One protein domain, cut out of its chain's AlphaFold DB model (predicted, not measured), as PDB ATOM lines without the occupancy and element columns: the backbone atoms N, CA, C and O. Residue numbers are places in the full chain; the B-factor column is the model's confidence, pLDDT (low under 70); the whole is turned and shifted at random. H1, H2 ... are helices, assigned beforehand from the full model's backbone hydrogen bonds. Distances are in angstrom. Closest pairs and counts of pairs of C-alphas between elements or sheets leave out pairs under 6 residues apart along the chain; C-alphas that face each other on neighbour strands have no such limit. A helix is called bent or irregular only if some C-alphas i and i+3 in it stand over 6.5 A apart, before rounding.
ATOM      1  N   ILE A   2      58.709 -14.526 -45.524       87.44
ATOM      2  CA  ILE A   2      57.578 -13.928 -44.777       87.44
ATOM      3  C   ILE A   2      58.017 -13.173 -43.507       87.44
ATOM      4  O   ILE A   2      57.689 -12.002 -43.366       87.44
ATOM      5  N   ASN A   3      58.860 -13.775 -42.656       87.25
ATOM      6  CA  ASN A   3      59.333 -13.128 -41.417       87.25
ATOM      7  C   ASN A   3      60.117 -11.821 -41.651       87.25
ATOM      8  O   ASN A   3      60.082 -10.914 -40.824       87.25
ATOM      9  N   LYS A   4      60.832 -11.701 -42.781       89.56
ATOM     10  CA  LYS A   4      61.552 -10.464 -43.127       89.56
ATOM     11  C   LYS A   4      60.572  -9.359 -43.533       89.56
ATOM     12  O   LYS A   4      60.733  -8.223 -43.099       89.56
ATOM     13  N   ILE A   5      59.540  -9.708 -44.307       85.62
ATOM     14  CA  ILE A   5      58.489  -8.777 -44.746       85.62
ATOM     15  C   ILE A   5      57.675  -8.290 -43.545       85.62
ATOM     16  O   ILE A   5      57.469  -7.090 -43.393       85.62
ATOM     17  N   THR A   6      57.273  -9.190 -42.644       86.38
ATOM     18  CA  THR A   6      56.560  -8.795 -41.423       86.38
ATOM     19  C   THR A   6      57.416  -7.891 -40.550       86.38
ATOM     20  O   THR A   6      56.916  -6.877 -40.079       86.38
ATOM     21  N   ASN A   7      58.712  -8.187 -40.386       87.44
ATOM     22  CA  ASN A   7      59.607  -7.326 -39.611       87.44
ATOM     23  C   ASN A   7      59.703  -5.919 -40.210       87.44
ATOM     24  O   ASN A   7      59.626  -4.948 -39.458       87.44
ATOM     25  N   LEU A   8      59.785  -5.811 -41.539       90.50
ATOM     26  CA  LEU A   8      59.788  -4.534 -42.254       90.50
ATOM     27  C   LEU A   8      58.481  -3.750 -42.036       90.50
ATOM     28  O   LEU A   8      58.526  -2.613 -41.589       90.50
ATOM     29  N   ILE A   9      57.318  -4.370 -42.261       88.69
ATOM     30  CA  ILE A   9      55.986  -3.754 -42.061       88.69
ATOM     31  C   ILE A   9      55.779  -3.328 -40.598       88.69
ATOM     32  O   ILE A   9      55.117  -2.339 -40.283       88.69
ATOM     33  N   SER A  10      56.356  -4.085 -39.673       87.69
ATOM     34  CA  SER A  10      56.242  -3.837 -38.242       87.69
ATOM     35  C   SER A  10      57.162  -2.706 -37.749       87.69
ATOM     36  O   SER A  10      57.013  -2.254 -36.606       87.69
ATOM     37  N   ASN A  11      58.115  -2.261 -38.574       93.69
ATOM     38  CA  ASN A  11      59.095  -1.248 -38.214       93.69
ATOM     39  C   ASN A  11      58.496   0.168 -38.368       93.69
ATOM     40  O   ASN A  11      58.114   0.553 -39.474       93.69
ATOM     41  N   PRO A  12      58.445   0.979 -37.293       93.19
ATOM     42  CA  PRO A  12      57.959   2.355 -37.370       93.19
ATOM     43  C   PRO A  12      58.715   3.233 -38.372       93.19
ATOM     44  O   PRO A  12      58.118   4.114 -38.986       93.19
ATOM     45  N   THR A  13      60.010   2.973 -38.568       93.06
ATOM     46  CA  THR A  13      60.843   3.711 -39.522       93.06
ATOM     47  C   THR A  13      60.347   3.536 -40.953       93.06
ATOM     48  O   THR A  13      60.399   4.481 -41.728       93.06
ATOM     49  N   THR A  14      59.805   2.367 -41.307       93.06
ATOM     50  CA  THR A  14      59.286   2.112 -42.657       93.06
ATOM     51  C   THR A  14      58.082   2.996 -42.968       93.06
ATOM     52  O   THR A  14      58.048   3.612 -44.027       93.06
ATOM     53  N   LEU A  15      57.134   3.129 -42.033       91.88
ATOM     54  CA  LEU A  15      55.984   4.022 -42.208       91.88
ATOM     55  C   LEU A  15      56.424   5.489 -42.336       91.88
ATOM     56  O   LEU A  15      55.893   6.223 -43.164       91.88
ATOM     57  N   LEU A  16      57.422   5.901 -41.551       92.38
ATOM     58  CA  LEU A  16      57.974   7.254 -41.607       92.38
ATOM     59  C   LEU A  16      58.675   7.540 -42.944       92.38
ATOM     60  O   LEU A  16      58.466   8.600 -43.524       92.38
ATOM     61  N   VAL A  17      59.457   6.588 -43.462       92.50
ATOM     62  CA  VAL A  17      60.113   6.705 -44.775       92.50
ATOM     63  C   VAL A  17      59.085   6.781 -45.904       92.50
ATOM     64  O   VAL A  17      59.247   7.598 -46.806       92.50
ATOM     65  N   LEU A  18      58.011   5.985 -45.845       90.69
ATOM     66  CA  LEU A  18      56.928   6.065 -46.831       90.69
ATOM     67  C   LEU A  18      56.260   7.441 -46.815       90.69
ATOM     68  O   LEU A  18      56.064   8.022 -47.878       90.69
ATOM     69  N   TRP A  19      55.979   7.991 -45.629       88.31
ATOM     70  CA  TRP A  19      55.443   9.346 -45.502       88.31
ATOM     71  C   TRP A  19      56.391  10.409 -46.041       88.31
ATOM     72  O   TRP A  19      55.946  11.283 -46.771       88.31
ATOM     73  N   LEU A  20      57.690  10.327 -45.747       88.44
ATOM     74  CA  LEU A  20      58.670  11.252 -46.321       88.44
ATOM     75  C   LEU A  20      58.692  11.174 -47.851       88.44
ATOM     76  O   LEU A  20      58.658  12.208 -48.509       88.44
ATOM     77  N   GLY A  21      58.681   9.967 -48.426       86.88
ATOM     78  CA  GLY A  21      58.592   9.793 -49.879       86.88
ATOM     79  C   GLY A  21      57.311  10.391 -50.463       86.88
ATOM     80  O   GLY A  21      57.323  10.981 -51.539       86.88
ATOM     81  N   PHE A  22      56.211  10.290 -49.724       80.06
ATOM     82  CA  PHE A  22      54.913  10.807 -50.126       80.06
ATOM     83  C   PHE A  22      54.846  12.342 -50.055       80.06
ATOM     84  O   PHE A  22      54.363  12.983 -50.987       80.06
ATOM     85  N   LEU A  23      55.443  12.942 -49.019       77.69
ATOM     86  CA  LEU A  23      55.618  14.392 -48.866       77.69
ATOM     87  C   LEU A  23      56.579  14.991 -49.903       77.69
ATOM     88  O   LEU A  23      56.488  16.176 -50.202       77.69
ATOM     89  N   LEU A  24      57.484  14.183 -50.463       83.81
ATOM     90  CA  LEU A  24      58.382  14.580 -51.551       83.81
ATOM     91  C   LEU A  24      57.725  14.513 -52.936       83.81
ATOM     92  O   LEU A  24      58.311  15.001 -53.901       83.81
ATOM     93  N   SER A  25      56.517  13.958 -53.061       79.19
ATOM     94  CA  SER A  25      55.811  13.887 -54.348       79.19
ATOM     95  C   SER A  25      55.609  15.229 -55.070       79.19
ATOM     96  O   SER A  25      55.809  15.233 -56.284       79.19
ATOM     97  N   PRO A  26      55.340  16.372 -54.400       74.69
ATOM     98  CA  PRO A  26      55.247  17.664 -55.085       74.69
ATOM     99  C   PRO A  26      56.579  18.036 -55.747       74.69
ATOM    100  O   PRO A  26      56.625  18.511 -56.878       74.69
ATOM    101  N   LEU A  27      57.689  17.736 -55.065       76.50
ATOM    102  CA  LEU A  27      59.044  17.999 -55.541       76.50
ATOM    103  C   LEU A  27      59.393  17.096 -56.734       76.50
ATOM    104  O   LEU A  27      60.004  17.552 -57.695       76.50
ATOM    105  N   LEU A  28      58.939  15.838 -56.723       74.00
ATOM    106  CA  LEU A  28      59.070  14.924 -57.865       74.00
ATOM    107  C   LEU A  28      58.241  15.381 -59.073       74.00
ATOM    108  O   LEU A  28      58.719  15.300 -60.206       74.00
ATOM    109  N   SER A  29      57.027  15.888 -58.848       69.00
ATOM    110  CA  SER A  29      56.190  16.479 -59.898       69.00
ATOM    111  C   SER A  29      56.811  17.749 -60.476       69.00
ATOM    112  O   SER A  29      56.809  17.931 -61.691       69.00
ATOM    113  N   TRP A  30      57.405  18.591 -59.631       70.31
ATOM    114  CA  TRP A  30      58.138  19.778 -60.065       70.31
ATOM    115  C   TRP A  30      59.328  19.395 -60.949       70.31
ATOM    116  O   TRP A  30      59.441  19.865 -62.078       70.31
ATOM    117  N   VAL A  31      60.150  18.441 -60.504       70.31
ATOM    118  CA  VAL A  31      61.256  17.890 -61.302       70.31
ATOM    119  C   VAL A  31      60.748  17.339 -62.642       70.31
ATOM    120  O   VAL A  31      61.334  17.620 -63.685       70.31
ATOM    121  N   ARG A  32      59.623  16.609 -62.648       67.00
ATOM    122  CA  ARG A  32      58.986  16.108 -63.876       67.00
ATOM    123  C   ARG A  32      58.637  17.235 -64.853       67.00
ATOM    124  O   ARG A  32      58.865  17.058 -66.048       67.00
ATOM    125  N   LEU A  33      58.100  18.361 -64.380       62.69
ATOM    126  CA  LEU A  33      57.760  19.501 -65.239       62.69
ATOM    127  C   LEU A  33      59.008  20.065 -65.937       62.69
ATOM    128  O   LEU A  33      58.981  20.243 -67.152       62.69
ATOM    129  N   PHE A  34      60.127  20.223 -65.221       65.06
ATOM    130  CA  PHE A  34      61.397  20.654 -65.826       65.06
ATOM    131  C   PHE A  34      61.897  19.694 -66.912       65.06
ATOM    132  O   PHE A  34      62.359  20.135 -67.963       65.06
ATOM    133  N   TYR A  35      61.769  18.382 -66.697       63.25
ATOM    134  CA  TYR A  35      62.209  17.377 -67.672       63.25
ATOM    135  C   TYR A  35      61.311  17.269 -68.910       63.25
ATOM    136  O   TYR A  35      61.799  16.890 -69.969       63.25
ATOM    137  N   ILE A  36      60.013  17.567 -68.792       59.00
ATOM    138  CA  ILE A  36      59.084  17.553 -69.935       59.00
ATOM    139  C   ILE A  36      59.276  18.795 -70.817       59.00
ATOM    140  O   ILE A  36      59.122  18.698 -72.032       59.00
ATOM    141  N   VAL A  37      59.623  19.936 -70.215       53.16
ATOM    142  CA  VAL A  37      59.828  21.213 -70.924       53.16
ATOM    143  C   VAL A  37      61.231  21.311 -71.549       53.16
ATOM    144  O   VAL A  37      61.420  22.046 -72.514       53.16
ATOM    145  N   GLY A  38      62.212  20.543 -71.060       49.94
ATOM    146  CA  GLY A  38      63.562  20.488 -71.629       49.94
ATOM    147  C   GLY A  38      63.611  19.820 -73.009       49.94
ATOM    148  O   GLY A  38      63.411  18.612 -73.139       49.94
ATOM    149  N   GLU A  39      63.904  20.602 -74.048       50.03
ATOM    150  CA  GLU A  39      64.039  20.128 -75.426       50.03
ATOM    151  C   GLU A  39      65.193  19.127 -75.636       50.03
ATOM    152  O   GLU A  39      66.311  19.292 -75.152       50.03
ATOM    153  N   SER A  40      64.916  18.174 -76.534       51.09
ATOM    154  CA  SER A  40      65.848  17.381 -77.354       51.09
ATOM    155  C   SER A  40      66.512  16.123 -76.743       51.09
ATOM    156  O   SER A  40      67.193  16.130 -75.724       51.09
ATOM    157  N   GLY A  41      66.335  14.987 -77.435       51.59
ATOM    158  CA  GLY A  41      67.240  13.828 -77.371       51.59
ATOM    159  C   GLY A  41      66.721  12.557 -76.689       51.59
ATOM    160  O   GLY A  41      66.682  11.502 -77.319       51.59
ATOM    161  N   TYR A  42      66.290  12.611 -75.427       53.81
ATOM    162  CA  TYR A  42      66.137  11.401 -74.592       53.81
ATOM    163  C   TYR A  42      64.681  10.916 -74.436       53.81
ATOM    164  O   TYR A  42      64.148  10.798 -73.335       53.81
ATOM    165  N   LYS A  43      63.994  10.623 -75.548       56.97
ATOM    166  CA  LYS A  43      62.519  10.502 -75.569       56.97
ATOM    167  C   LYS A  43      61.901   9.266 -74.882       56.97
ATOM    168  O   LYS A  43      60.749   9.354 -74.466       56.97
ATOM    169  N   PHE A  44      62.593   8.129 -74.742       56.66
ATOM    170  CA  PHE A  44      61.966   6.909 -74.185       56.66
ATOM    171  C   PHE A  44      62.191   6.734 -72.674       56.66
ATOM    172  O   PHE A  44      61.231   6.594 -71.916       56.66
ATOM    173  N   HIS A  45      63.443   6.803 -72.211       63.00
ATOM    174  CA  HIS A  45      63.773   6.601 -70.793       63.00
ATOM    175  C   HIS A  45      63.210   7.703 -69.889       63.00
ATOM    176  O   HIS A  45      62.721   7.408 -68.800       63.00
ATOM    177  N   VAL A  46      63.193   8.954 -70.365       64.06
ATOM    178  CA  VAL A  46      62.629  10.092 -69.623       64.06
ATOM    179  C   VAL A  46      61.112   9.964 -69.492       64.06
ATOM    180  O   VAL A  46      60.561  10.233 -68.428       64.06
ATOM    181  N   ARG A  47      60.428   9.460 -70.529       62.16
ATOM    182  CA  ARG A  47      58.981   9.212 -70.484       62.16
ATOM    183  C   ARG A  47      58.639   8.106 -69.486       62.16
ATOM    184  O   ARG A  47      57.764   8.306 -68.653       62.16
ATOM    185  N   GLY A  48      59.379   6.995 -69.503       67.19
ATOM    186  CA  GLY A  48      59.210   5.905 -68.535       67.19
ATOM    187  C   GLY A  48      59.466   6.341 -67.087       67.19
ATOM    188  O   GLY A  48      58.656   6.055 -66.207       67.19
ATOM    189  N   ALA A  49      60.545   7.092 -66.842       70.75
ATOM    190  CA  ALA A  49      60.845   7.653 -65.524       70.75
ATOM    191  C   ALA A  49      59.768   8.650 -65.069       70.75
ATOM    192  O   ALA A  49      59.306   8.581 -63.934       70.75
ATOM    193  N   SER A  50      59.300   9.523 -65.964       66.69
ATOM    194  CA  SER A  50      58.203  10.451 -65.682       66.69
ATOM    195  C   SER A  50      56.908   9.726 -65.315       66.69
ATOM    196  O   SER A  50      56.203  10.183 -64.417       66.69
ATOM    197  N   THR A  51      56.571   8.632 -66.000       68.88
ATOM    198  CA  THR A  51      55.380   7.831 -65.692       68.88
ATOM    199  C   THR A  51      55.524   7.131 -64.341       68.88
ATOM    200  O   THR A  51      54.595   7.158 -63.538       68.88
ATOM    201  N   LEU A  52      56.699   6.568 -64.040       75.56
ATOM    202  CA  LEU A  52      56.991   5.989 -62.725       75.56
ATOM    203  C   LEU A  52      56.853   7.020 -61.602       75.56
ATOM    204  O   LEU A  52      56.202   6.739 -60.600       75.56
ATOM    205  N   LEU A  53      57.413   8.219 -61.780       76.81
ATOM    206  CA  LEU A  53      57.305   9.309 -60.807       76.81
ATOM    207  C   LEU A  53      55.861   9.780 -60.620       76.81
ATOM    208  O   LEU A  53      55.477  10.109 -59.502       76.81
ATOM    209  N   PHE A  54      55.048   9.763 -61.679       74.00
ATOM    210  CA  PHE A  54      53.628  10.094 -61.590       74.00
ATOM    211  C   PHE A  54      52.841   9.087 -60.737       74.00
ATOM    212  O   PHE A  54      52.022   9.492 -59.915       74.00
ATOM    213  N   TYR A  55      53.119   7.785 -60.884       79.94
ATOM    214  CA  TYR A  55      52.430   6.731 -60.128       79.94
ATOM    215  C   TYR A  55      53.046   6.424 -58.754       79.94
ATOM    216  O   TYR A  55      52.398   5.791 -57.917       79.94
ATOM    217  N   ALA A  56      54.272   6.881 -58.487       83.94
ATOM    218  CA  ALA A  56      54.975   6.631 -57.230       83.94
ATOM    219  C   ALA A  56      54.169   7.036 -55.978       83.94
ATOM    220  O   ALA A  56      54.125   6.231 -55.045       83.94
ATOM    221  N   PRO A  57      53.473   8.190 -55.926       82.25
ATOM    222  CA  PRO A  57      52.674   8.559 -54.759       82.25
ATOM    223  C   PRO A  57      51.573   7.533 -54.477       82.25
ATOM    224  O   PRO A  57      51.430   7.084 -53.344       82.25
ATOM    225  N   TYR A  58      50.859   7.072 -55.506       82.31
ATOM    226  CA  TYR A  58      49.801   6.068 -55.359       82.31
ATOM    227  C   TYR A  58      50.336   4.747 -54.799       82.31
ATOM    228  O   TYR A  58      49.744   4.159 -53.893       82.31
ATOM    229  N   PHE A  59      51.497   4.307 -55.289       86.56
ATOM    230  CA  PHE A  59      52.169   3.119 -54.768       86.56
ATOM    231  C   PHE A  59      52.589   3.290 -53.299       86.56
ATOM    232  O   PHE A  59      52.325   2.417 -52.471       86.56
ATOM    233  N   LEU A  60      53.191   4.432 -52.947       89.62
ATOM    234  CA  LEU A  60      53.604   4.737 -51.573       89.62
ATOM    235  C   LEU A  60      52.410   4.795 -50.611       89.62
ATOM    236  O   LEU A  60      52.488   4.243 -49.511       89.62
ATOM    237  N   ALA A  61      51.296   5.396 -51.034       86.50
ATOM    238  CA  ALA A  61      50.049   5.434 -50.276       86.50
ATOM    239  C   ALA A  61      49.498   4.029 -50.013       86.50
ATOM    240  O   ALA A  61      49.126   3.716 -48.882       86.50
ATOM    241  N   LEU A  62      49.497   3.159 -51.028       85.81
ATOM    242  CA  LEU A  62      49.069   1.769 -50.882       85.81
ATOM    243  C   LEU A  62      49.954   1.015 -49.879       85.81
ATOM    244  O   LEU A  62      49.444   0.323 -48.995       85.81
ATOM    245  N   CYS A  63      51.277   1.180 -49.963       90.81
ATOM    246  CA  CYS A  63      52.206   0.603 -48.994       90.81
ATOM    247  C   CYS A  63      51.943   1.114 -47.570       90.81
ATOM    248  O   CYS A  63      51.906   0.312 -46.632       90.81
ATOM    249  N   ALA A  64      51.724   2.421 -47.398       91.31
ATOM    250  CA  ALA A  64      51.418   3.014 -46.100       91.31
ATOM    251  C   ALA A  64      50.097   2.468 -45.538       91.31
ATOM    252  O   ALA A  64      50.045   2.064 -44.375       91.31
ATOM    253  N   LEU A  65      49.057   2.359 -46.371       88.19
ATOM    254  CA  LEU A  65      47.761   1.808 -45.987       88.19
ATOM    255  C   LEU A  65      47.875   0.350 -45.525       88.19
ATOM    256  O   LEU A  65      47.328  -0.001 -44.482       88.19
ATOM    257  N   MET A  66      48.635  -0.490 -46.235       89.56
ATOM    258  CA  MET A  66      48.879  -1.877 -45.814       89.56
ATOM    259  C   MET A  66      49.561  -1.959 -44.442       89.56
ATOM    260  O   MET A  66      49.185  -2.796 -43.617       89.56
ATOM    261  N   ILE A  67      50.535  -1.083 -44.169       93.88
ATOM    262  CA  ILE A  67      51.190  -1.014 -42.854       93.88
ATOM    263  C   ILE A  67      50.192  -0.590 -41.775       93.88
ATOM    264  O   ILE A  67      50.127  -1.225 -40.722       93.88
ATOM    265  N   LEU A  68      49.383   0.440 -42.035       92.25
ATOM    266  CA  LEU A  68      48.376   0.918 -41.086       92.25
ATOM    267  C   LEU A  68      47.312  -0.152 -40.801       92.25
ATOM    268  O   LEU A  68      46.949  -0.350 -39.645       92.25
ATOM    269  N   LEU A  69      46.863  -0.899 -41.816       89.06
ATOM    270  CA  LEU A  69      45.946  -2.032 -41.651       89.06
ATOM    271  C   LEU A  69      46.574  -3.155 -40.815       89.06
ATOM    272  O   LEU A  69      45.923  -3.708 -39.926       89.06
ATOM    273  N   PHE A  70      47.854  -3.464 -41.044       92.88
ATOM    274  CA  PHE A  70      48.588  -4.421 -40.216       92.88
ATOM    275  C   PHE A  70      48.675  -3.950 -38.756       92.88
ATOM    276  O   PHE A  70      48.431  -4.732 -37.835       92.88
ATOM    277  N   TRP A  71      48.957  -2.665 -38.526       93.88
ATOM    278  CA  TRP A  71      49.033  -2.084 -37.183       93.88
ATOM    279  C   TRP A  71      47.665  -2.041 -36.501       93.88
ATOM    280  O   TRP A  71      47.587  -2.282 -35.299       93.88
ATOM    281  N   PHE A  72      46.588  -1.802 -37.249       88.81
ATOM    282  CA  PHE A  72      45.219  -1.893 -36.746       88.81
ATOM    283  C   PHE A  72      44.873  -3.316 -36.298       88.81
ATOM    284  O   PHE A  72      44.392  -3.515 -35.183       88.81
ATOM    285  N   LYS A  73      45.210  -4.327 -37.110       88.44
ATOM    286  CA  LYS A  73      45.050  -5.738 -36.729       88.44
ATOM    287  C   LYS A  73      45.828  -6.070 -35.450       88.44
ATOM    288  O   LYS A  73      45.290  -6.722 -34.557       88.44
ATOM    289  N   GLU A  74      47.081  -5.627 -35.337       88.75
ATOM    290  CA  GLU A  74      47.883  -5.853 -34.125       88.75
ATOM    291  C   GLU A  74      47.346  -5.100 -32.903       88.75
ATOM    292  O   GLU A  74      47.372  -5.649 -31.800       88.75
ATOM    293  N   LEU A  75      46.833  -3.879 -33.091       87.56
ATOM    294  CA  LEU A  75      46.189  -3.102 -32.037       87.56
ATOM    295  C   LEU A  75      45.030  -3.883 -31.413       87.56
ATOM    296  O   LEU A  75      44.976  -3.979 -30.190       87.56
ATOM    297  N   ILE A  76      44.162  -4.472 -32.241       83.38
ATOM    298  CA  ILE A  76      43.026  -5.289 -31.788       83.38
ATOM    299  C   ILE A  76      43.509  -6.569 -31.094       83.38
ATOM    300  O   ILE A  76      42.983  -6.934 -30.047       83.38
ATOM    301  N   ALA A  77      44.506  -7.252 -31.663       85.00
ATOM    302  CA  ALA A  77      44.924  -8.570 -31.187       85.00
ATOM    303  C   ALA A  77      45.714  -8.535 -29.868       85.00
ATOM    304  O   ALA A  77      45.524  -9.393 -29.010       85.00
ATOM    305  N   LYS A  78      46.654  -7.591 -29.724       87.50
ATOM    306  CA  LYS A  78      47.615  -7.566 -28.600       87.50
ATOM    307  C   LYS A  78      48.012  -6.161 -28.137       87.50
ATOM    308  O   LYS A  78      48.815  -6.021 -27.215       87.50
ATOM    309  N   GLY A  79      47.477  -5.119 -28.768       88.12
ATOM    310  CA  GLY A  79      47.891  -3.739 -28.552       88.12
ATOM    311  C   GLY A  79      49.180  -3.358 -29.291       88.12
ATOM    312  O   GLY A  79      49.978  -4.193 -29.713       88.12
ATOM    313  N   LEU A  80      49.398  -2.048 -29.441       90.38
ATOM    314  CA  LEU A  80      50.603  -1.492 -30.066       90.38
ATOM    315  C   LEU A  80      51.687  -1.143 -29.038       90.38
ATOM    316  O   LEU A  80      51.398  -0.688 -27.925       90.38
ATOM    317  N   SER A  81      52.949  -1.294 -29.448       92.31
ATOM    318  CA  SER A  81      54.109  -0.861 -28.664       92.31
ATOM    319  C   SER A  81      54.130   0.662 -28.485       92.31
ATOM    320  O   SER A  81      53.605   1.414 -29.310       92.31
ATOM    321  N   THR A  82      54.773   1.136 -27.415       90.69
ATOM    322  CA  THR A  82      54.891   2.574 -27.112       90.69
ATOM    323  C   THR A  82      55.536   3.356 -28.254       90.69
ATOM    324  O   THR A  82      55.106   4.466 -28.557       90.69
ATOM    325  N   ILE A  83      56.539   2.771 -28.918       93.50
ATOM    326  CA  ILE A  83      57.228   3.402 -30.049       93.50
ATOM    327  C   ILE A  83      56.249   3.602 -31.211       93.50
ATOM    328  O   ILE A  83      56.113   4.721 -31.688       93.50
ATOM    329  N   ARG A  84      55.492   2.567 -31.605       92.50
ATOM    330  CA  ARG A  84      54.510   2.671 -32.701       92.50
ATOM    331  C   ARG A  84      53.413   3.688 -32.415       92.50
ATOM    332  O   ARG A  84      53.035   4.429 -33.310       92.50
ATOM    333  N   LYS A  85      52.936   3.766 -31.170       91.25
ATOM    334  CA  LYS A  85      51.954   4.782 -30.752       91.25
ATOM    335  C   LYS A  85      52.497   6.198 -30.896       91.25
ATOM    336  O   LYS A  85      51.821   7.054 -31.455       91.25
ATOM    337  N   LYS A  86      53.726   6.436 -30.420       91.81
ATOM    338  CA  LYS A  86      54.403   7.728 -30.590       91.81
ATOM    339  C   LYS A  86      54.571   8.064 -32.070       91.81
ATOM    340  O   LYS A  86      54.264   9.180 -32.461       91.81
ATOM    341  N   THR A  87      54.981   7.093 -32.887       92.81
ATOM    342  CA  THR A  87      55.094   7.263 -34.339       92.81
ATOM    343  C   THR A  87      53.749   7.617 -34.975       92.81
ATOM    344  O   THR A  87      53.703   8.580 -35.730       92.81
ATOM    345  N   LEU A  88      52.655   6.923 -34.636       92.06
ATOM    346  CA  LEU A  88      51.308   7.260 -35.120       92.06
ATOM    347  C   LEU A  88      50.898   8.683 -34.740       92.06
ATOM    348  O   LEU A  88      50.410   9.416 -35.593       92.06
ATOM    349  N   GLY A  89      51.107   9.082 -33.484       89.31
ATOM    350  CA  GLY A  89      50.777  10.430 -33.019       89.31
ATOM    351  C   GLY A  89      51.568  11.516 -33.748       89.31
ATOM    352  O   GLY A  89      50.974  12.464 -34.256       89.31
ATOM    353  N   ILE A  90      52.891  11.344 -33.862       90.75
ATOM    354  CA  ILE A  90      53.771  12.267 -34.595       90.75
ATOM    355  C   ILE A  90      53.328  12.364 -36.054       90.75
ATOM    356  O   ILE A  90      53.047  13.458 -36.534       90.75
ATOM    357  N   LEU A  91      53.211  11.228 -36.746       90.75
ATOM    358  CA  LEU A  91      52.829  11.219 -38.154       90.75
ATOM    359  C   LEU A  91      51.449  11.836 -38.369       90.75
ATOM    360  O   LEU A  91      51.272  12.506 -39.374       90.75
ATOM    361  N   SER A  92      50.490  11.644 -37.454       89.50
ATOM    362  CA  SER A  92      49.130  12.187 -37.607       89.50
ATOM    363  C   SER A  92      49.122  13.707 -37.525       89.50
ATOM    364  O   SER A  92      48.432  14.360 -38.304       89.50
ATOM    365  N   LEU A  93      49.920  14.273 -36.613       87.12
ATOM    366  CA  LEU A  93      50.084  15.719 -36.490       87.12
ATOM    367  C   LEU A  93      50.748  16.304 -37.746       87.12
ATOM    368  O   LEU A  93      50.243  17.272 -38.313       87.12
ATOM    369  N   PHE A  94      51.842  15.687 -38.205       87.25
ATOM    370  CA  PHE A  94      52.562  16.132 -39.399       87.25
ATOM    371  C   PHE A  94      51.725  15.999 -40.674       87.25
ATOM    372  O   PHE A  94      51.679  16.939 -41.464       87.25
ATOM    373  N   SER A  95      51.031  14.873 -40.871       85.44
ATOM    374  CA  SER A  95      50.202  14.653 -42.057       85.44
ATOM    375  C   SER A  95      49.038  15.636 -42.121       85.44
ATOM    376  O   SER A  95      48.745  16.165 -43.187       85.44
ATOM    377  N   LEU A  96      48.399  15.926 -40.980       83.12
ATOM    378  CA  LEU A  96      47.305  16.893 -40.917       83.12
ATOM    379  C   LEU A  96      47.797  18.313 -41.225       83.12
ATOM    380  O   LEU A  96      47.188  19.000 -42.040       83.12
ATOM    381  N   GLY A  97      48.925  18.724 -40.634       83.88
ATOM    382  CA  GLY A  97      49.553  20.012 -40.939       83.88
ATOM    383  C   GLY A  97      49.907  20.148 -42.420       83.88
ATOM    384  O   GLY A  97      49.571  21.151 -43.042       83.88
ATOM    385  N   PHE A  98      50.505  19.110 -43.012       84.00
ATOM    386  CA  PHE A  98      50.825  19.099 -44.436       84.00
ATOM    387  C   PHE A  98      49.580  19.201 -45.322       84.00
ATOM    388  O   PHE A  98      49.573  20.012 -46.239       84.00
ATOM    389  N   ILE A  99      48.519  18.432 -45.052       82.00
ATOM    390  CA  ILE A  99      47.286  18.474 -45.857       82.00
ATOM    391  C   ILE A  99      46.631  19.853 -45.800       82.00
ATOM    392  O   ILE A  99      46.144  20.328 -46.821       82.00
ATOM    393  N   LEU A 100      46.621  20.503 -44.633       82.06
ATOM    394  CA  LEU A 100      46.088  21.860 -44.501       82.06
ATOM    395  C   LEU A 100      46.898  22.861 -45.331       82.06
ATOM    396  O   LEU A 100      46.308  23.663 -46.049       82.06
ATOM    397  N   ILE A 101      48.231  22.772 -45.283       81.75
ATOM    398  CA  ILE A 101      49.115  23.604 -46.108       81.75
ATOM    399  C   ILE A 101      48.889  23.310 -47.595       81.75
ATOM    400  O   ILE A 101      48.714  24.239 -48.370       81.75
ATOM    401  N   ALA A 102      48.838  22.041 -48.001       79.38
ATOM    402  CA  ALA A 102      48.637  21.647 -49.392       79.38
ATOM    403  C   ALA A 102      47.275  22.112 -49.931       79.38
ATOM    404  O   ALA A 102      47.216  22.665 -51.023       79.38
ATOM    405  N   LYS A 103      46.198  21.973 -49.144       77.38
ATOM    406  CA  LYS A 103      44.875  22.523 -49.481       77.38
ATOM    407  C   LYS A 103      44.914  24.034 -49.640       77.38
ATOM    408  O   LYS A 103      44.380  24.545 -50.612       77.38
ATOM    409  N   TYR A 104      45.559  24.737 -48.712       79.12
ATOM    410  CA  TYR A 104      45.710  26.186 -48.796       79.12
ATOM    411  C   TYR A 104      46.486  26.611 -50.049       79.12
ATOM    412  O   TYR A 104      46.059  27.521 -50.750       79.12
ATOM    413  N   LEU A 105      47.588  25.925 -50.369       72.94
ATOM    414  CA  LEU A 105      48.364  26.188 -51.582       72.94
ATOM    415  C   LEU A 105      47.539  25.934 -52.848       72.94
ATOM    416  O   LEU A 105      47.566  26.768 -53.743       72.94
ATOM    417  N   MET A 106      46.784  24.833 -52.906       72.50
ATOM    418  CA  MET A 106      45.902  24.538 -54.040       72.50
ATOM    419  C   MET A 106      44.766  25.551 -54.177       72.50
ATOM    420  O   MET A 106      44.432  25.926 -55.290       72.50
ATOM    421  N   GLU A 107      44.200  26.024 -53.068       73.38
ATOM    422  CA  GLU A 107      43.173  27.067 -53.068       73.38
ATOM    423  C   GLU A 107      43.740  28.403 -53.563       73.38
ATOM    424  O   GLU A 107      43.129  29.068 -54.395       73.38
ATOM    425  N   MET A 108      44.934  28.800 -53.101       68.00
ATOM    426  CA  MET A 108      45.617  29.975 -53.652       68.00
ATOM    427  C   MET A 108      45.885  29.802 -55.145       68.00
ATOM    428  O   MET A 108      45.676  30.731 -55.914       68.00
ATOM    429  N   GLU A 109      46.322  28.615 -55.559       62.97
ATOM    430  CA  GLU A 109      46.621  28.323 -56.954       62.97
ATOM    431  C   GLU A 109      45.368  28.359 -57.835       62.97
ATOM    432  O   GLU A 109      45.397  28.971 -58.894       62.97
ATOM    433  N   TYR A 110      44.257  27.783 -57.380       64.31
ATOM    434  CA  TYR A 110      42.967  27.842 -58.063       64.31
ATOM    435  C   TYR A 110      42.472  29.286 -58.210       64.31
ATOM    436  O   TYR A 110      42.035  29.684 -59.286       64.31
ATOM    437  N   ASN A 111      42.592  30.089 -57.149       61.78
ATOM    438  CA  ASN A 111      42.160  31.485 -57.165       61.78
ATOM    439  C   ASN A 111      43.068  32.379 -58.025       61.78
ATOM    440  O   ASN A 111      42.577  33.308 -58.659       61.78
ATOM    441  N   SER A 112      44.378  32.117 -58.053       57.47
ATOM    442  CA  SER A 112      45.336  32.877 -58.866       57.47
ATOM    443  C   SER A 112      45.437  32.385 -60.311       57.47
ATOM    444  O   SER A 112      45.823  33.150 -61.186       57.47
ATOM    445  N   TYR A 113      45.117  31.118 -60.580       52.28
ATOM    446  CA  TYR A 113      45.310  30.488 -61.885       52.28
ATOM    447  C   TYR A 113      44.172  29.504 -62.234       52.28
ATOM    448  O   TYR A 113      44.424  28.319 -62.476       52.28
ATOM    449  N   PRO A 114      42.912  29.970 -62.338       49.34
ATOM    450  CA  PRO A 114      41.743  29.098 -62.512       49.34
ATOM    451  C   PRO A 114      41.737  28.313 -63.837       49.34
ATOM    452  O   PRO A 114      41.003  27.340 -63.971       49.34
ATOM    453  N   ASN A 115      42.571  28.705 -64.808       46.62
ATOM    454  CA  ASN A 115      42.680  28.083 -66.135       46.62
ATOM    455  C   ASN A 115      44.044  27.414 -66.378       46.62
ATOM    456  O   ASN A 115      44.490  27.271 -67.525       46.62
ATOM    457  N   PHE A 116      44.765  27.059 -65.311       48.84
ATOM    458  CA  PHE A 116      46.075  26.432 -65.429       48.84
ATOM    459  C   PHE A 116      45.953  24.906 -65.544       48.84
ATOM    460  O   PHE A 116      45.630  24.214 -64.587       48.84
ATOM    461  N   LEU A 117      46.224  24.367 -66.739       50.03
ATOM    462  CA  LEU A 117      46.165  22.928 -67.037       50.03
ATOM    463  C   LEU A 117      47.164  22.067 -66.240       50.03
ATOM    464  O   LEU A 117      47.003  20.845 -66.182       50.03
ATOM    465  N   TYR A 118      48.195  22.679 -65.655       51.38
ATOM    466  CA  TYR A 118      49.239  22.005 -64.888       51.38
ATOM    467  C   TYR A 118      49.359  22.639 -63.519       51.38
ATOM    468  O   TYR A 118      49.720  23.800 -63.449       51.38
ATOM    469  N   GLN A 119      49.154  21.902 -62.433       56.94
ATOM    470  CA  GLN A 119      49.349  22.513 -61.121       56.94
ATOM    471  C   GLN A 119      50.825  22.867 -60.882       56.94
ATOM    472  O   GLN A 119      51.695  21.993 -60.912       56.94
ATOM    473  N   TYR A 120      51.104  24.140 -60.618       57.16
ATOM    474  CA  TYR A 120      52.401  24.707 -60.268       57.16
ATOM    475  C   TYR A 120      52.966  24.083 -58.992       57.16
ATOM    476  O   TYR A 120      54.165  23.815 -58.896       57.16
ATOM    477  N   SER A 121      52.094  23.786 -58.026       61.56
ATOM    478  CA  SER A 121      52.466  23.076 -56.801       61.56
ATOM    479  C   SER A 121      52.873  21.615 -57.040       61.56
ATOM    480  O   SER A 121      53.462  20.992 -56.157       61.56
ATOM    481  N   GLY A 122      52.586  21.049 -58.220       65.94
ATOM    482  CA  GLY A 122      52.889  19.658 -58.549       65.94
ATOM    483  C   GLY A 122      52.044  18.635 -57.779       65.94
ATOM    484  O   GLY A 122      52.346  17.440 -57.832       65.94
ATOM    485  N   ILE A 123      51.005  19.078 -57.063       70.44
ATOM    486  CA  ILE A 123      50.086  18.221 -56.308       70.44
ATOM    487  C   ILE A 123      48.768  18.126 -57.061       70.44
ATOM    488  O   ILE A 123      48.007  19.086 -57.096       70.44
ATOM    489  N   THR A 124      48.477  16.940 -57.592       72.25
ATOM    490  CA  THR A 124      47.160  16.648 -58.181       72.25
ATOM    491  C   THR A 124      46.070  16.550 -57.130       72.25
ATOM    492  O   THR A 124      46.330  16.137 -55.997       72.25
ATOM    493  N   VAL A 125      44.831  16.887 -57.509       72.06
ATOM    494  CA  VAL A 125      43.681  16.745 -56.606       72.06
ATOM    495  C   VAL A 125      43.565  15.288 -56.152       72.06
ATOM    496  O   VAL A 125      43.514  15.021 -54.955       72.06
ATOM    497  N   ALA A 126      43.681  14.338 -57.088       71.00
ATOM    498  CA  ALA A 126      43.684  12.907 -56.795       71.00
ATOM    499  C   ALA A 126      44.792  12.497 -55.804       71.00
ATOM    500  O   ALA A 126      44.555  11.704 -54.889       71.00
ATOM    501  N   GLN A 127      46.005  13.046 -55.942       75.88
ATOM    502  CA  GLN A 127      47.076  12.814 -54.970       75.88
ATOM    503  C   GLN A 127      46.714  13.385 -53.597       75.88
ATOM    504  O   GLN A 127      46.830  12.659 -52.611       75.88
ATOM    505  N   LEU A 128      46.265  14.643 -53.514       78.19
ATOM    506  CA  LEU A 128      45.891  15.298 -52.256       78.19
ATOM    507  C   LEU A 128      44.782  14.538 -51.521       78.19
ATOM    508  O   LEU A 128      44.823  14.387 -50.297       78.19
ATOM    509  N   GLU A 129      43.794  14.047 -52.253       75.25
ATOM    510  CA  GLU A 129      42.710  13.250 -51.699       75.25
ATOM    511  C   GLU A 129      43.183  11.909 -51.162       75.25
ATOM    512  O   GLU A 129      42.858  11.548 -50.029       75.25
ATOM    513  N   LEU A 130      44.016  11.200 -51.925       79.06
ATOM    514  CA  LEU A 130      44.640   9.972 -51.453       79.06
ATOM    515  C   LEU A 130      45.472  10.231 -50.191       79.06
ATOM    516  O   LEU A 130      45.423   9.441 -49.244       79.06
ATOM    517  N   MET A 131      46.185  11.363 -50.129       81.50
ATOM    518  CA  MET A 131      46.904  11.759 -48.917       81.50
ATOM    519  C   MET A 131      45.969  12.002 -47.747       81.50
ATOM    520  O   MET A 131      46.232  11.536 -46.637       81.50
ATOM    521  N   SER A 132      44.871  12.707 -48.009       82.19
ATOM    522  CA  SER A 132      43.840  13.016 -47.027       82.19
ATOM    523  C   SER A 132      43.221  11.741 -46.466       82.19
ATOM    524  O   SER A 132      43.051  11.623 -45.252       82.19
ATOM    525  N   PHE A 133      42.981  10.748 -47.321       82.69
ATOM    526  CA  PHE A 133      42.489   9.440 -46.921       82.69
ATOM    527  C   PHE A 133      43.486   8.690 -46.025       82.69
ATOM    528  O   PHE A 133      43.121   8.254 -44.931       82.69
ATOM    529  N   VAL A 134      44.756   8.568 -46.435       86.19
ATOM    530  CA  VAL A 134      45.780   7.841 -45.654       86.19
ATOM    531  C   VAL A 134      46.061   8.533 -44.317       86.19
ATOM    532  O   VAL A 134      46.096   7.870 -43.277       86.19
ATOM    533  N   ALA A 135      46.208   9.860 -44.312       86.38
ATOM    534  CA  ALA A 135      46.340  10.649 -43.086       86.38
ATOM    535  C   ALA A 135      45.122  10.484 -42.182       86.38
ATOM    536  O   ALA A 135      45.259  10.372 -40.963       86.38
ATOM    537  N   GLY A 136      43.936  10.441 -42.786       83.06
ATOM    538  CA  GLY A 136      42.698  10.264 -42.066       83.06
ATOM    539  C   GLY A 136      42.631   8.914 -41.366       83.06
ATOM    540  O   GLY A 136      42.426   8.849 -40.155       83.06
ATOM    541  N   PHE A 137      42.909   7.831 -42.089       84.62
ATOM    542  CA  PHE A 137      42.967   6.491 -41.507       84.62
ATOM    543  C   PHE A 137      44.030   6.377 -40.404       84.62
ATOM    544  O   PHE A 137      43.812   5.740 -39.371       84.62
ATOM    545  N   GLN A 138      45.172   7.038 -40.576       89.56
ATOM    546  CA  GLN A 138      46.213   7.087 -39.557       89.56
ATOM    547  C   GLN A 138      45.767   7.834 -38.292       89.56
ATOM    548  O   GLN A 138      45.982   7.334 -37.184       89.56
ATOM    549  N   LEU A 139      45.133   9.001 -38.443       87.06
ATOM    550  CA  LEU A 139      44.591   9.769 -37.325       87.06
ATOM    551  C   LEU A 139      43.517   8.963 -36.591       87.06
ATOM    552  O   LEU A 139      43.527   8.909 -35.363       87.06
ATOM    553  N   LEU A 140      42.643   8.274 -37.330       84.69
ATOM    554  CA  LEU A 140      41.658   7.357 -36.765       84.69
ATOM    555  C   LEU A 140      42.335   6.297 -35.896       84.69
ATOM    556  O   LEU A 140      41.966   6.111 -34.736       84.69
ATOM    557  N   LEU A 141      43.353   5.626 -36.438       88.62
ATOM    558  CA  LEU A 141      44.095   4.603 -35.713       88.62
ATOM    559  C   LEU A 141      44.727   5.177 -34.439       88.62
ATOM    560  O   LEU A 141      44.626   4.568 -33.375       88.62
ATOM    561  N   PHE A 142      45.322   6.370 -34.515       89.44
ATOM    562  CA  PHE A 142      45.874   7.060 -33.352       89.44
ATOM    563  C   PHE A 142      44.799   7.365 -32.297       89.44
ATOM    564  O   PHE A 142      44.980   7.033 -31.124       89.44
ATOM    565  N   LEU A 143      43.647   7.909 -32.686       85.44
ATOM    566  CA  LEU A 143      42.544   8.193 -31.765       85.44
ATOM    567  C   LEU A 143      42.004   6.920 -31.100       85.44
ATOM    568  O   LEU A 143      41.784   6.905 -29.887       85.44
ATOM    569  N   ILE A 144      41.878   5.824 -31.857       83.94
ATOM    570  CA  ILE A 144      41.513   4.513 -31.308       83.94
ATOM    571  C   ILE A 144      42.555   4.060 -30.283       83.94
ATOM    572  O   ILE A 144      42.176   3.560 -29.226       83.94
ATOM    573  N   THR A 145      43.858   4.265 -30.528       86.31
ATOM    574  CA  THR A 145      44.883   3.903 -29.531       86.31
ATOM    575  C   THR A 145      44.733   4.675 -28.223       86.31
ATOM    576  O   THR A 145      44.917   4.077 -27.162       86.31
ATOM    577  N   LEU A 146      44.352   5.957 -28.274       82.44
ATOM    578  CA  LEU A 146      44.119   6.768 -27.076       82.44
ATOM    579  C   LEU A 146      42.928   6.243 -26.264       82.44
ATOM    580  O   LEU A 146      43.037   6.090 -25.047       82.44
ATOM    581  N   VAL A 147      41.821   5.911 -26.937       78.12
ATOM    582  CA  VAL A 147      40.603   5.387 -26.295       78.12
ATOM    583  C   VAL A 147      40.792   3.970 -25.769       78.12
ATOM    584  O   VAL A 147      40.343   3.637 -24.671       78.12
ATOM    585  N   TYR A 148      41.449   3.110 -26.545       75.94
ATOM    586  CA  TYR A 148      41.653   1.714 -26.174       75.94
ATOM    587  C   TYR A 148      42.441   1.607 -24.863       75.94
ATOM    588  O   TYR A 148      42.081   0.834 -23.974       75.94
ATOM    589  N   GLU A 149      43.469   2.440 -24.683       68.44
ATOM    590  CA  GLU A 149      44.237   2.462 -23.438       68.44
ATOM    591  C   GLU A 149      43.484   3.073 -22.254       68.44
ATOM    592  O   GLU A 149      43.702   2.628 -21.127       68.44
ATOM    593  N   SER A 150      42.601   4.051 -22.481       63.72
ATOM    594  CA  SER A 150      41.818   4.673 -21.404       63.72
ATOM    595  C   SER A 150      40.636   3.829 -20.932       63.72
ATOM    596  O   SER A 150      40.203   3.990 -19.791       63.72
ATOM    597  N   SER A 151      40.091   2.979 -21.808       59.25
ATOM    598  CA  SER A 151      38.803   2.307 -21.591       59.25
ATOM    599  C   SER A 151      38.919   0.794 -21.395       59.25
ATOM    600  O   SER A 151      38.081   0.223 -20.704       59.25
ATOM    601  N   PHE A 152      39.938   0.137 -21.966       53.56
ATOM    602  CA  PHE A 152      39.975  -1.330 -22.057       53.56
ATOM    603  C   PHE A 152      41.169  -2.009 -21.395       53.56
ATOM    604  O   PHE A 152      41.160  -3.233 -21.320       53.56
ATOM    605  N   LYS A 153      42.169  -1.288 -20.866       51.31
ATOM    606  CA  LYS A 153      43.143  -1.908 -19.949       51.31
ATOM    607  C   LYS A 153      42.458  -2.098 -18.593       51.31
ATOM    608  O   LYS A 153      42.321  -1.115 -17.862       51.31
ATOM    609  N   PRO A 154      42.039  -3.320 -18.212       45.72
ATOM    610  CA  PRO A 154      41.526  -3.553 -16.877       45.72
ATOM    611  C   PRO A 154      42.733  -3.383 -15.960       45.72
ATOM    612  O   PRO A 154      43.694  -4.151 -16.029       45.72
ATOM    613  N   GLY A 155      42.742  -2.322 -15.159       49.59
ATOM    614  CA  GLY A 155      43.794  -2.113 -14.180       49.59
ATOM    615  C   GLY A 155      43.827  -3.296 -13.217       49.59
ATOM    616  O   GLY A 155      43.024  -3.372 -12.295       49.59
ATOM    617  N   HIS A 167      39.151  10.301 -13.215       55.28
ATOM    618  CA  HIS A 167      39.401   9.238 -14.182       55.28
ATOM    619  C   HIS A 167      38.222   9.049 -15.149       55.28
ATOM    620  O   HIS A 167      38.455   8.856 -16.339       55.28
ATOM    621  N   SER A 168      36.974   9.167 -14.673       61.03
ATOM    622  CA  SER A 168      35.783   9.018 -15.525       61.03
ATOM    623  C   SER A 168      35.621  10.179 -16.511       61.03
ATOM    624  O   SER A 168      35.275   9.953 -17.672       61.03
ATOM    625  N   PHE A 169      35.947  11.407 -16.088       66.75
ATOM    626  CA  PHE A 169      35.940  12.582 -16.961       66.75
ATOM    627  C   PHE A 169      36.983  12.456 -18.076       66.75
ATOM    628  O   PHE A 169      36.666  12.668 -19.244       66.75
ATOM    629  N   ARG A 170      38.206  12.018 -17.745       61.06
ATOM    630  CA  ARG A 170      39.283  11.821 -18.727       61.06
ATOM    631  C   ARG A 170      38.936  10.750 -19.767       61.06
ATOM    632  O   ARG A 170      39.190  10.954 -20.952       61.06
ATOM    633  N   THR A 171      38.311   9.648 -19.351       63.09
ATOM    634  CA  THR A 171      37.854   8.597 -20.273       63.09
ATOM    635  C   THR A 171      36.723   9.100 -21.178       63.09
ATOM    636  O   THR A 171      36.789   8.903 -22.391       63.09
ATOM    637  N   ARG A 172      35.736   9.832 -20.636       66.31
ATOM    638  CA  ARG A 172      34.650  10.450 -21.425       66.31
ATOM    639  C   ARG A 172      35.165  11.480 -22.429       66.31
ATOM    640  O   ARG A 172      34.766  11.433 -23.586       66.31
ATOM    641  N   ALA A 173      36.090  12.348 -22.021       65.81
ATOM    642  CA  ALA A 173      36.711  13.334 -22.902       65.81
ATOM    643  C   ALA A 173      37.509  12.667 -24.036       65.81
ATOM    644  O   ALA A 173      37.422  13.102 -25.179       65.81
ATOM    645  N   SER A 174      38.230  11.573 -23.752       61.53
ATOM    646  CA  SER A 174      38.952  10.816 -24.787       61.53
ATOM    647  C   SER A 174      38.015  10.153 -25.803       61.53
ATOM    648  O   SER A 174      38.293  10.179 -26.999       61.53
ATOM    649  N   LEU A 175      36.877   9.619 -25.343       65.94
ATOM    650  CA  LEU A 175      35.849   9.029 -26.197       65.94
ATOM    651  C   LEU A 175      35.173  10.092 -27.060       65.94
ATOM    652  O   LEU A 175      34.997   9.868 -28.251       65.94
ATOM    653  N   MET A 176      34.852  11.256 -26.489       69.44
ATOM    654  CA  MET A 176      34.319  12.391 -27.243       69.44
ATOM    655  C   MET A 176      35.310  12.871 -28.306       69.44
ATOM    656  O   MET A 176      34.925  13.026 -29.456       69.44
ATOM    657  N   MET A 177      36.589  13.035 -27.956       66.62
ATOM    658  CA  MET A 177      37.647  13.412 -28.901       66.62
ATOM    659  C   MET A 177      37.804  12.389 -30.028       66.62
ATOM    660  O   MET A 177      37.951  12.768 -31.185       66.62
ATOM    661  N   ALA A 178      37.733  11.093 -29.717       64.75
ATOM    662  CA  ALA A 178      37.756  10.059 -30.739       64.75
ATOM    663  C   ALA A 178      36.499  10.079 -31.605       64.75
ATOM    664  O   ALA A 178      36.618   9.917 -32.809       64.75
ATOM    665  N   PHE A 179      35.318  10.320 -31.035       69.50
ATOM    666  CA  PHE A 179      34.071  10.404 -31.795       69.50
ATOM    667  C   PHE A 179      34.055  11.623 -32.723       69.50
ATOM    668  O   PHE A 179      33.700  11.494 -33.891       69.50
ATOM    669  N   VAL A 180      34.509  12.783 -32.237       72.56
ATOM    670  CA  VAL A 180      34.695  14.013 -33.026       72.56
ATOM    671  C   VAL A 180      35.742  13.801 -34.120       72.56
ATOM    672  O   VAL A 180      35.523  14.173 -35.267       72.56
ATOM    673  N   GLY A 181      36.854  13.137 -33.806       64.81
ATOM    674  CA  GLY A 181      37.864  12.809 -34.807       64.81
ATOM    675  C   GLY A 181      37.368  11.800 -35.846       64.81
ATOM    676  O   GLY A 181      37.548  12.028 -37.032       64.81
ATOM    677  N   ILE A 182      36.669  10.735 -35.441       67.50
ATOM    678  CA  ILE A 182      36.036   9.761 -36.347       67.50
ATOM    679  C   ILE A 182      35.031  10.456 -37.265       67.50
ATOM    680  O   ILE A 182      35.052  10.229 -38.469       67.50
ATOM    681  N   SER A 183      34.165  11.309 -36.719       67.75
ATOM    682  CA  SER A 183      33.144  12.015 -37.501       67.75
ATOM    683  C   SER A 183      33.749  13.050 -38.452       67.75
ATOM    684  O   SER A 183      33.335  13.105 -39.605       67.75
ATOM    685  N   GLY A 184      34.785  13.786 -38.039       68.56
ATOM    686  CA  GLY A 184      35.538  14.672 -38.932       68.56
ATOM    687  C   GLY A 184      36.254  13.917 -40.057       68.56
ATOM    688  O   GLY A 184      36.278  14.367 -41.198       68.56
ATOM    689  N   LEU A 185      36.780  12.727 -39.765       63.03
ATOM    690  CA  LEU A 185      37.418  11.864 -40.754       63.03
ATOM    691  C   LEU A 185      36.422  11.229 -41.713       63.03
ATOM    692  O   LEU A 185      36.711  11.163 -42.902       63.03
ATOM    693  N   LEU A 186      35.256  10.807 -41.225       63.75
ATOM    694  CA  LEU A 186      34.147  10.356 -42.062       63.75
ATOM    695  C   LEU A 186      33.644  11.486 -42.955       63.75
ATOM    696  O   LEU A 186      33.421  11.242 -44.127       63.75
ATOM    697  N   ALA A 187      33.541  12.719 -42.457       65.94
ATOM    698  CA  ALA A 187      33.167  13.865 -43.281       65.94
ATOM    699  C   ALA A 187      34.211  14.154 -44.377       65.94
ATOM    700  O   ALA A 187      33.851  14.288 -45.543       65.94
ATOM    701  N   LEU A 188      35.504  14.172 -44.031       61.19
ATOM    702  CA  LEU A 188      36.588  14.405 -44.993       61.19
ATOM    703  C   LEU A 188      36.681  13.295 -46.052       61.19
ATOM    704  O   LEU A 188      36.829  13.583 -47.233       61.19
ATOM    705  N   SER A 189      36.573  12.032 -45.635       58.38
ATOM    706  CA  SER A 189      36.640  10.868 -46.528       58.38
ATOM    707  C   SER A 189      35.364  10.659 -47.347       58.38
ATOM    708  O   SER A 189      35.451  10.276 -48.511       58.38
ATOM    709  N   ALA A 190      34.187  10.954 -46.788       61.28
ATOM    710  CA  ALA A 190      32.925  10.939 -47.522       61.28
ATOM    711  C   ALA A 190      32.902  12.028 -48.588       61.28
ATOM    712  O   ALA A 190      32.451  11.764 -49.691       61.28
ATOM    713  N   GLN A 191      33.433  13.219 -48.305       60.38
ATOM    714  CA  GLN A 191      33.512  14.277 -49.306       60.38
ATOM    715  C   GLN A 191      34.442  13.898 -50.464       60.38
ATOM    716  O   GLN A 191      34.074  14.091 -51.614       60.38
ATOM    717  N   THR A 192      35.575  13.255 -50.177       56.62
ATOM    718  CA  THR A 192      36.449  12.651 -51.195       56.62
ATOM    719  C   THR A 192      35.740  11.560 -52.009       56.62
ATOM    720  O   THR A 192      35.820  11.548 -53.231       56.62
ATOM    721  N   LEU A 193      34.978  10.664 -51.371       54.34
ATOM    722  CA  LEU A 193      34.207   9.625 -52.074       54.34
ATOM    723  C   LEU A 193      33.057  10.192 -52.918       54.34
ATOM    724  O   LEU A 193      32.791   9.691 -54.006       54.34
ATOM    725  N   LEU A 194      32.373  11.222 -52.420       57.66
ATOM    726  CA  LEU A 194      31.271  11.890 -53.114       57.66
ATOM    727  C   LEU A 194      31.777  12.731 -54.290       57.66
ATOM    728  O   LEU A 194      31.102  12.807 -55.311       57.66
ATOM    729  N   ASN A 195      32.979  13.300 -54.174       50.66
ATOM    730  CA  ASN A 195      33.624  14.055 -55.244       50.66
ATOM    731  C   ASN A 195      34.410  13.165 -56.219       50.66
ATOM    732  O   ASN A 195      34.797  13.638 -57.284       50.66
ATOM    733  N   TRP A 196      34.607  11.878 -55.911       46.44
ATOM    734  CA  TRP A 196      35.366  10.934 -56.742       46.44
ATOM    735  C   TRP A 196      34.838  10.846 -58.183       46.44
ATOM    736  O   TRP A 196      35.609  10.699 -59.128       46.44
ATOM    737  N   THR A 197      33.523  10.950 -58.380       46.66
ATOM    738  CA  THR A 197      32.904  10.970 -59.716       46.66
ATOM    739  C   THR A 197      33.162  12.278 -60.460       46.66
ATOM    740  O   THR A 197      33.402  12.244 -61.665       46.66
ATOM    741  N   LEU A 198      33.170  13.411 -59.752       47.38
ATOM    742  CA  LEU A 198      33.529  14.721 -60.299       47.38
ATOM    743  C   LEU A 198      35.002  14.737 -60.738       47.38
ATOM    744  O   LEU A 198      35.329  15.215 -61.816       47.38
ATOM    745  N   LEU A 199      35.865  14.104 -59.945       45.34
ATOM    746  CA  LEU A 199      37.307  13.998 -60.177       45.34
ATOM    747  C   LEU A 199      37.681  13.043 -61.296       45.34
ATOM    748  O   LEU A 199      38.556  13.349 -62.100       45.34
ATOM    749  N   LEU A 200      36.999  11.901 -61.389       42.22
ATOM    750  CA  LEU A 200      37.097  11.064 -62.578       42.22
ATOM    751  C   LEU A 200      36.601  11.831 -63.805       42.22
ATOM    752  O   LEU A 200      37.198  11.681 -64.862       42.22
ATOM    753  N   GLY A 201      35.573  12.674 -63.678       39.28
ATOM    754  CA  GLY A 201      35.104  13.559 -64.746       39.28
ATOM    755  C   GLY A 201      36.144  14.599 -65.186       39.28
ATOM    756  O   GLY A 201      36.358  14.765 -66.381       39.28
ATOM    757  N   GLU A 202      36.839  15.243 -64.247       45.19
ATOM    758  CA  GLU A 202      37.891  16.236 -64.528       45.19
ATOM    759  C   GLU A 202      39.194  15.610 -65.059       45.19
ATOM    760  O   GLU A 202      39.834  16.166 -65.956       45.19
ATOM    761  N   GLU A 203      39.601  14.436 -64.557       43.91
ATOM    762  CA  GLU A 203      40.787  13.738 -65.069       43.91
ATOM    763  C   GLU A 203      40.535  13.031 -66.409       43.91
ATOM    764  O   GLU A 203      41.438  13.026 -67.251       43.91
ATOM    765  N   SER A 204      39.339  12.459 -66.618       37.53
ATOM    766  CA  SER A 204      38.943  11.807 -67.884       37.53
ATOM    767  C   SER A 204      38.484  12.785 -68.958       37.53
ATOM    768  O   SER A 204      38.421  12.424 -70.135       37.53
ATOM    769  N   GLY A 205      38.187  14.020 -68.567       45.75
ATOM    770  CA  GLY A 205      37.878  15.080 -69.492       45.75
ATOM    771  C   GLY A 205      39.067  15.352 -70.417       45.75
ATOM    772  O   GLY A 205      40.201  15.580 -69.977       45.75
TER     773      GLY A 205
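Overview. This is residues 2 to 155 and 167 to 205 of the 329 residues of an uncharacterized protein of Candidatus Woesebacteria bacterium GW2011_GWB1_40_101 (UniProt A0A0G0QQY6). Four helical pieces, H2, H4b, H5 and H6, lie side by side as a bundle, up and down, each running against the one before, and H7a packs along H6. At one end the helical hairpin of H3 and H4a lengthens the body, and residues 37 to 45 stick out. The printed part has 193 residues with seven named helices, H1 to H7, and no named strand: all helix. It is only just compact, close to loose, with a radius of gyration of the C-alphas of 19.4 A, and elongated, 69 by 42 by 24 A.

Along the chain. Find C-alpha 2 at (57.578, -13.928, -44.777), where H1 runs to residue 9; H2 is residues 12 to 23 and H3 residues 25 to 37. By its hydrogen bonds H4, residues 45 to 78, was assigned as one helix, but it is bent, with C-alphas 54 and 57 7.1 A apart: H4a is 45 to 54, H4b 57 to 78, 31.1 A. H5 is 82 to 112, 44.9 A; H6 is 125 to 151, 38.2 A. H7, 167 to 204, likewise assigned as one helix, is bent, with C-alphas 194 and 197 6.9 A apart: H7a, 167 to 194, 39.9 A, and H7b, 197 to 204, ending at C-alpha 204 (38.943, 11.807, -67.884).

Arrangement. Look first at H6: it touches H5, closest C-alphas Ser 92 and Leu 139, 5.2 A; H4b, Leu 65 and Val 134, 6.4 A; and H7a, Leu 143 and Ala 178, 5.2 A, opposite ways at a shallow tilt of 19 degrees. H2 touches H4b, Phe 22 and Pro 57, 5.6 A. H3 touches H4a, Arg 32 and Ser 50, 6.0 A. H1 and H4b, like H6 and H7b, are close but not clearly touching, with 2 pairs of C-alphas within 8 A each. In H1, H2, H3, H4a, H4b, H5, H6, H7a and H7b every O i to N i+4 pair is within hydrogen-bond range.

Size, cuts and confidence. The farthest C-alphas, Ser 40 and Gly 155, are 69.7 A apart. Residues 156 to 166 are not printed; C-alphas 155 and 167 are 12.2 A apart across the cut. The link from H5 to H6 is long, 12 residues. Mean pLDDT of the printed part is 73.6; 80 residues are under 70, among them 32 to 48 and 181 to 205.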